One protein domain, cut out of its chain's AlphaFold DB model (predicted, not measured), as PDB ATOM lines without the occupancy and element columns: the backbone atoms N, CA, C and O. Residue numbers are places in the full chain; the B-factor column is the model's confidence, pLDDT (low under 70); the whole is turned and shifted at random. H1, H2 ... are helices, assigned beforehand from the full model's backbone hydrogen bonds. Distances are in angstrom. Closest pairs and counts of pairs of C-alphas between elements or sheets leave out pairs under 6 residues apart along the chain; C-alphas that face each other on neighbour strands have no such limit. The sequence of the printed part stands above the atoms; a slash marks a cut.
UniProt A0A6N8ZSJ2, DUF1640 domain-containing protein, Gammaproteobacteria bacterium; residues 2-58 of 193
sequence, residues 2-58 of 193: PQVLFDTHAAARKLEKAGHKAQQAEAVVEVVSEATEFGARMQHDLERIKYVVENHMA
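AT A GLANCE: This is residues 2 to 58 of the 193 residues of the protein "DUF1640 domain-containing protein" of Gammaproteobacteria bacterium (UniProt A0A6N8ZSJ2). One long helix, H2, makes the long axis of a rod, and the short helix H1 folds back on its first part in a lopsided helical hairpin; residues 41 to 58 stick out as a bare arm. The printed part has 57 residues, with two named helices in the order H1, H2, and its class is all helix. It is extended, with a radius of gyration of the C-alphas of 17.1 A and spans of 58 by 18 by 11 A.

HOW THE PARTS SIT: Look first at H2, residues 22 to 56, and then at H1, residues 8 to 17. They touch, through residues 22 to 33 alone of H2; their closest C-alphas, those of Ala 12 and Ala 25, are 5.0 A apart. They run opposite ways at a tilt of 35.0 degrees, only just steep, and form a helical hairpin. In both helices every O i to N i+4 pair is within hydrogen-bond range.

IN THESE COORDINATES: Find C-alpha 22 at (23.345, -9.155, 40.676); from there H2 runs 50.1 A to C-alpha 56 at (-24.523, -11.730, 55.316). H1 begins at C-alpha 8, at (12.016, -14.160, 40.954), and is 14.3 A long.

THE WHOLE: The C-alphas of Gly 19 and Ala 58 are the two farthest apart, at 57.6 A. The link from H1 to H2 is tight, and the printed part has no cut. Look in the B-factor column at residues 2 to 4 for pLDDT under 70.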
ATOM      1  N   PRO A   2      -5.792 -19.520  39.417       51.03
ATOM      2  CA  PRO A   2      -4.407 -19.912  39.665       51.03
ATOM      3  C   PRO A   2      -3.572 -18.658  39.958       51.03
ATOM      4  O   PRO A   2      -3.585 -17.712  39.171       51.03
ATOM      5  N   GLN A   3      -2.875 -18.627  41.097       59.06
ATOM      6  CA  GLN A   3      -1.915 -17.564  41.389       59.06
ATOM      7  C   GLN A   3      -0.759 -17.691  40.392       59.06
ATOM      8  O   GLN A   3      -0.047 -18.695  40.382       59.06
ATOM      9  N   VAL A   4      -0.601 -16.700  39.515       62.06
ATOM     10  CA  VAL A   4       0.568 -16.617  38.636       62.06
ATOM     11  C   VAL A   4       1.749 -16.237  39.523       62.06
ATOM     12  O   VAL A   4       1.918 -15.073  39.877       62.06
ATOM     13  N   LEU A   5       2.519 -17.236  39.949       71.81
ATOM     14  CA  LEU A   5       3.713 -17.041  40.764       71.81
ATOM     15  C   LEU A   5       4.755 -16.248  39.968       71.81
ATOM     16  O   LEU A   5       5.150 -16.642  38.869       71.81
ATOM     17  N   PHE A   6       5.181 -15.116  40.526       87.25
ATOM     18  CA  PHE A   6       6.259 -14.314  39.967       87.25
ATOM     19  C   PHE A   6       7.584 -15.074  40.120       87.25
ATOM     20  O   PHE A   6       8.062 -15.291  41.232       87.25
ATOM     21  N   ASP A   7       8.170 -15.511  39.001       90.56
ATOM     22  CA  ASP A   7       9.452 -16.224  38.995       90.56
ATOM     23  C   ASP A   7      10.606 -15.233  39.214       90.56
ATOM     24  O   ASP A   7      11.137 -14.622  38.277       90.56
ATOM     25  N   THR A   8      10.971 -15.074  40.486       91.69
ATOM     26  CA  THR A   8      12.016 -14.160  40.954       91.69
ATOM     27  C   THR A   8      13.376 -14.474  40.331       91.69
ATOM     28  O   THR A   8      14.088 -13.568  39.895       91.69
ATOM     29  N   HIS A   9      13.724 -15.755  40.191       91.31
ATOM     30  CA  HIS A   9      15.015 -16.179  39.655       91.31
ATOM     31  C   HIS A   9      15.112 -15.931  38.140       91.31
ATOM     32  O   HIS A   9      16.138 -15.450  37.644       91.31
ATOM     33  N   ALA A  10      14.045 -16.203  37.381       93.06
ATOM     34  CA  ALA A  10      14.003 -15.873  35.957       93.06
ATOM     35  C   ALA A  10      14.000 -14.354  35.712       93.06
ATOM     36  O   ALA A  10      14.632 -13.889  34.756       93.06
ATOM     37  N   ALA A  11      13.322 -13.578  36.564       92.75
ATOM     38  CA  ALA A  11      13.313 -12.119  36.498       92.75
ATOM     39  C   ALA A  11      14.700 -11.519  36.797       92.75
ATOM     40  O   ALA A  11      15.188 -10.703  36.012       92.75
ATOM     41  N   ALA A  12      15.388 -11.992  37.844       94.62
ATOM     42  CA  ALA A  12      16.735 -11.540  38.202       94.62
ATOM     43  C   ALA A  12      17.747 -11.838  37.082       94.62
ATOM     44  O   ALA A  12      18.455 -10.945  36.619       94.62
ATOM     45  N   ARG A  13      17.723 -13.063  36.534       94.94
ATOM     46  CA  ARG A  13      18.556 -13.472  35.384       94.94
ATOM     47  C   ARG A  13      18.350 -12.592  34.149       94.94
ATOM     48  O   ARG A  13      19.288 -12.396  33.376       94.94
ATOM     49  N   LYS A  14      17.128 -12.105  33.903       94.62
ATOM     50  CA  LYS A  14      16.846 -11.190  32.783       94.62
ATOM     51  C   LYS A  14      17.464  -9.812  33.016       94.62
ATOM     52  O   LYS A  14      18.033  -9.261  32.078       94.62
ATOM     53  N   LEU A  15      17.394  -9.289  34.239       94.62
ATOM     54  CA  LEU A  15      18.002  -8.005  34.601       94.62
ATOM     55  C   LEU A  15      19.536  -8.066  34.543       94.62
ATOM     56  O   LEU A  15      20.161  -7.159  33.997       94.62
ATOM     57  N   GLU A  16      20.145  -9.160  35.003       94.56
ATOM     58  CA  GLU A  16      21.595  -9.373  34.879       94.56
ATOM     59  C   GLU A  16      22.053  -9.397  33.414       94.56
ATOM     60  O   GLU A  16      23.018  -8.728  33.043       94.56
ATOM     61  N   LYS A  17      21.321 -10.109  32.543       95.12
ATOM     62  CA  LYS A  17      21.587 -10.124  31.092       95.12
ATOM     63  C   LYS A  17      21.400  -8.755  30.430       95.12
ATOM     64  O   LYS A  17      22.012  -8.509  29.396       95.12
ATOM     65  N   ALA A  18      20.576  -7.884  31.009       94.69
ATOM     66  CA  ALA A  18      20.388  -6.507  30.559       94.69
ATOM     67  C   ALA A  18      21.489  -5.546  31.059       94.69
ATOM     68  O   ALA A  18      21.451  -4.361  30.740       94.69
ATOM     69  N   GLY A  19      22.482  -6.044  31.808       93.81
ATOM     70  CA  GLY A  19      23.642  -5.275  32.263       93.81
ATOM     71  C   GLY A  19      23.561  -4.771  33.707       93.81
ATOM     72  O   GLY A  19      24.464  -4.058  34.144       93.81
ATOM     73  N   HIS A  20      22.524  -5.136  34.470       95.75
ATOM     74  CA  HIS A  20      22.457  -4.835  35.904       95.75
ATOM     75  C   HIS A  20      23.386  -5.755  36.711       95.75
ATOM     76  O   HIS A  20      23.562  -6.928  36.383       95.75
ATOM     77  N   LYS A  21      23.968  -5.248  37.807       95.19
ATOM     78  CA  LYS A  21      24.710  -6.101  38.756       95.19
ATOM     79  C   LYS A  21      23.733  -7.007  39.511       95.19
ATOM     80  O   LYS A  21      22.616  -6.577  39.783       95.19
ATOM     81  N   ALA A  22      24.176  -8.192  39.938       92.69
ATOM     82  CA  ALA A  22      23.345  -9.155  40.676       92.69
ATOM     83  C   ALA A  22      22.581  -8.516  41.854       92.69
ATOM     84  O   ALA A  22      21.365  -8.628  41.931       92.69
ATOM     85  N   GLN A  23      23.260  -7.709  42.678       93.62
ATOM     86  CA  GLN A  23      22.639  -6.986  43.803       93.62
ATOM     87  C   GLN A  23      21.521  -6.017  43.375       93.62
ATOM     88  O   GLN A  23      20.546  -5.836  44.093       93.62
ATOM     89  N   GLN A  24      21.654  -5.376  42.207       93.31
ATOM     90  CA  GLN A  24      20.627  -4.473  41.679       93.31
ATOM     91  C   GLN A  24      19.440  -5.258  41.114       93.31
ATOM     92  O   GLN A  24      18.298  -4.846  41.291       93.31
ATOM     93  N   ALA A  25      19.708  -6.379  40.438       93.56
ATOM     94  CA  ALA A  25      18.674  -7.264  39.921       93.56
ATOM     95  C   ALA A  25      17.846  -7.877  41.061       93.56
ATOM     96  O   ALA A  25      16.622  -7.900  40.978       93.56
ATOM     97  N   GLU A  26      18.508  -8.308  42.132       93.00
ATOM     98  CA  GLU A  26      17.883  -8.895  43.316       93.00
ATOM     99  C   GLU A  26      17.005  -7.883  44.061       93.00
ATOM    100  O   GLU A  26      15.825  -8.149  44.252       93.00
ATOM    101  N   ALA A  27      17.514  -6.676  44.346       93.88
ATOM    102  CA  ALA A  27      16.740  -5.633  45.026       93.88
ATOM    103  C   ALA A  27      15.477  -5.207  44.248       93.88
ATOM    104  O   ALA A  27      14.427  -4.953  44.833       93.88
ATOM    105  N   VAL A  28      15.551  -5.131  42.912       93.44
ATOM    106  CA  VAL A  28      14.376  -4.813  42.078       93.44
ATOM    107  C   VAL A  28      13.369  -5.962  42.094       93.44
ATOM    108  O   VAL A  28      12.167  -5.726  42.193       93.44
ATOM    109  N   VAL A  29      13.844  -7.202  41.994       94.62
ATOM    110  CA  VAL A  29      12.989  -8.394  42.023       94.62
ATOM    111  C   VAL A  29      12.314  -8.565  43.379       94.62
ATOM    112  O   VAL A  29      11.145  -8.933  43.402       94.62
ATOM    113  N   GLU A  30      13.005  -8.256  44.473       93.75
ATOM    114  CA  GLU A  30      12.468  -8.283  45.833       93.75
ATOM    115  C   GLU A  30      11.283  -7.320  45.970       93.75
ATOM    116  O   GLU A  30      10.169  -7.764  46.243       93.75
ATOM    117  N   VAL A  31      11.462  -6.039  45.629       94.62
ATOM    118  CA  VAL A  31      10.380  -5.036  45.676       94.62
ATOM    119  C   VAL A  31       9.199  -5.427  44.780       94.62
ATOM    120  O   VAL A  31       8.038  -5.259  45.157       94.62
ATOM    121  N   VAL A  32       9.466  -5.968  43.587       93.31
ATOM    122  CA  VAL A  32       8.402  -6.442  42.689       93.31
ATOM    123  C   VAL A  32       7.695  -7.664  43.277       93.31
ATOM    124  O   VAL A  32       6.472  -7.742  43.195       93.31
ATOM    125  N   SER A  33       8.424  -8.590  43.903       91.69
ATOM    126  CA  SER A  33       7.839  -9.766  44.549       91.69
ATOM    127  C   SER A  33       6.914  -9.367  45.701       91.69
ATOM    128  O   SER A  33       5.754  -9.780  45.710       91.69
ATOM    129  N   GLU A  34       7.340  -8.446  46.568       92.25
ATOM    130  CA  GLU A  34       6.513  -7.900  47.649       92.25
ATOM    131  C   GLU A  34       5.252  -7.212  47.111       92.25
ATOM    132  O   GLU A  34       4.149  -7.429  47.617       92.25
ATOM    133  N   ALA A  35       5.383  -6.427  46.035       92.19
ATOM    134  CA  ALA A  35       4.244  -5.788  45.383       92.19
ATOM    135  C   ALA A  35       3.265  -6.816  44.781       92.19
ATOM    136  O   ALA A  35       2.046  -6.638  44.875       92.19
ATOM    137  N   THR A  36       3.769  -7.909  44.193       90.88
ATOM    138  CA  THR A  36       2.920  -8.994  43.669       90.88
ATOM    139  C   THR A  36       2.206  -9.757  44.782       90.88
ATOM    140  O   THR A  36       1.014 -10.042  44.656       90.88
ATOM    141  N   GLU A  37       2.881 -10.022  45.903       89.56
ATOM    142  CA  GLU A  37       2.268 -10.646  47.076       89.56
ATOM    143  C   GLU A  37       1.198  -9.754  47.702       89.56
ATOM    144  O   GLU A  37       0.119 -10.236  48.056       89.56
ATOM    145  N   PHE A  38       1.463  -8.451  47.819       93.06
ATOM    146  CA  PHE A  38       0.480  -7.484  48.295       93.06
ATOM    147  C   PHE A  38      -0.775  -7.484  47.412       93.06
ATOM    148  O   PHE A  38      -1.893  -7.555  47.925       93.06
ATOM    149  N   GLY A  39      -0.601  -7.487  46.086       92.69
ATOM    150  CA  GLY A  39      -1.706  -7.610  45.136       92.69
ATOM    151  C   GLY A  39      -2.522  -8.893  45.331       92.69
ATOM    152  O   GLY A  39      -3.752  -8.837  45.345       92.69
ATOM    153  N   ALA A  40      -1.857 -10.032  45.553       90.62
ATOM    154  CA  ALA A  40      -2.522 -11.312  45.803       90.62
ATOM    155  C   ALA A  40      -3.321 -11.316  47.120       90.62
ATOM    156  O   ALA A  40      -4.459 -11.788  47.152       90.62
ATOM    157  N   ARG A  41      -2.765 -10.744  48.197       93.38
ATOM    158  CA  ARG A  41      -3.468 -10.587  49.485       93.38
ATOM    159  C   ARG A  41      -4.698  -9.694  49.336       93.38
ATOM    160  O   ARG A  41      -5.775 -10.059  49.794       93.38
ATOM    161  N   MET A  42      -4.564  -8.572  48.630       94.88
ATOM    162  CA  MET A  42      -5.677  -7.653  48.398       94.88
ATOM    163  C   MET A  42      -6.787  -8.282  47.546       94.88
ATOM    164  O   MET A  42      -7.962  -8.086  47.841       94.88
ATOM    165  N   GLN A  43      -6.446  -9.076  46.528       93.06
ATOM    166  CA  GLN A  43      -7.441  -9.846  45.772       93.06
ATOM    167  C   GLN A  43      -8.201 -10.825  46.669       93.06
ATOM    168  O   GLN A  43      -9.428 -10.869  46.622       93.06
ATOM    169  N   HIS A  44      -7.485 -11.561  47.518       92.50
ATOM    170  CA  HIS A  44      -8.102 -12.477  48.471       92.50
ATOM    171  C   HIS A  44      -9.029 -11.748  49.462       92.50
ATOM    172  O   HIS A  44     -10.138 -12.209  49.734       92.50
ATOM    173  N   ASP A  45      -8.628 -10.581  49.966       96.56
ATOM    174  CA  ASP A  45      -9.476  -9.777  50.849       96.56
ATOM    175  C   ASP A  45     -10.714  -9.225  50.127       96.56
ATOM    176  O   ASP A  45     -11.802  -9.224  50.702       96.56
ATOM    177  N   LEU A  46     -10.600  -8.832  48.854       96.88
ATOM    178  CA  LEU A  46     -11.749  -8.428  48.038       96.88
ATOM    179  C   LEU A  46     -12.734  -9.581  47.817       96.88
ATOM    180  O   LEU A  46     -13.944  -9.372  47.910       96.88
ATOM    181  N   GLU A  47     -12.241 -10.795  47.567       96.00
ATOM    182  CA  GLU A  47     -13.083 -11.992  47.456       96.00
ATOM    183  C   GLU A  47     -13.818 -12.280  48.774       96.00
ATOM    184  O   GLU A  47     -15.021 -12.553  48.767       96.00
ATOM    185  N   ARG A  48     -13.135 -12.134  49.916       96.25
ATOM    186  CA  ARG A  48     -13.760 -12.270  51.242       96.25
ATOM    187  C   ARG A  48     -14.819 -11.205  51.503       96.25
ATOM    188  O   ARG A  48     -15.903 -11.542  51.976       96.25
ATOM    189  N   ILE A  49     -14.532  -9.938  51.206       96.56
ATOM    190  CA  ILE A  49     -15.495  -8.839  51.376       96.56
ATOM    191  C   ILE A  49     -16.721  -9.086  50.501       96.56
ATOM    192  O   ILE A  49     -17.843  -8.983  50.990       96.56
ATOM    193  N   LYS A  50     -16.516  -9.470  49.237       96.12
ATOM    194  CA  LYS A  50     -17.607  -9.812  48.322       96.12
ATOM    195  C   LYS A  50     -18.485 -10.924  48.898       96.12
ATOM    196  O   LYS A  50     -19.699 -10.759  48.950       96.12
ATOM    197  N   TYR A  51     -17.879 -12.000  49.401       95.44
ATOM    198  CA  TYR A  51     -18.616 -13.093  50.034       95.44
ATOM    199  C   TYR A  51     -19.471 -12.617  51.219       95.44
ATOM    200  O   TYR A  51     -20.645 -12.975  51.304       95.44
ATOM    201  N   VAL A  52     -18.917 -11.793  52.116       95.88
ATOM    202  CA  VAL A  52     -19.655 -11.260  53.276       95.88
ATOM    203  C   VAL A  52     -20.814 -10.365  52.836       95.88
ATOM    204  O   VAL A  52     -21.914 -10.483  53.373       95.88
ATOM    205  N   VAL A  53     -20.595  -9.498  51.845       93.50
ATOM    206  CA  VAL A  53     -21.640  -8.607  51.319       93.50
ATOM    207  C   VAL A  53     -22.777  -9.403  50.681       93.50
ATOM    208  O   VAL A  53     -23.936  -9.105  50.940       93.50
ATOM    209  N   GLU A  54     -22.464 -10.426  49.888       92.88
ATOM    210  CA  GLU A  54     -23.474 -11.228  49.186       92.88
ATOM    211  C   GLU A  54     -24.256 -12.161  50.118       92.88
ATOM    212  O   GLU A  54     -25.423 -12.429  49.857       92.88
ATOM    213  N   ASN A  55     -23.638 -12.661  51.195       92.44
ATOM    214  CA  ASN A  55     -24.247 -13.714  52.015       92.44
ATOM    215  C   ASN A  55     -24.726 -13.255  53.393       92.44
ATOM    216  O   ASN A  55     -25.439 -14.011  54.051       92.44
ATOM    217  N   HIS A  56     -24.264 -12.117  53.916       91.88
ATOM    218  CA  HIS A  56     -24.523 -11.730  55.316       91.88
ATOM    219  C   HIS A  56     -25.134 -10.338  55.459       91.88
ATOM    220  O   HIS A  56     -25.471  -9.934  56.574       91.88
ATOM    221  N   MET A  57     -25.283  -9.592  54.366       91.62
ATOM    222  CA  MET A  57     -25.934  -8.289  54.401       91.62
ATOM    223  C   MET A  57     -27.342  -8.394  53.835       91.62
ATOM    224  O   MET A  57     -27.540  -8.900  52.737       91.62
ATOM    225  N   ALA A  58     -28.308  -7.866  54.583       89.12
ATOM    226  CA  ALA A  58     -29.662  -7.708  54.081       89.12
ATOM    227  C   ALA A  58     -29.670  -6.726  52.903       89.12
ATOM    228  O   ALA A  58     -29.078  -5.639  52.956       89.12
TER     229      ALA A  58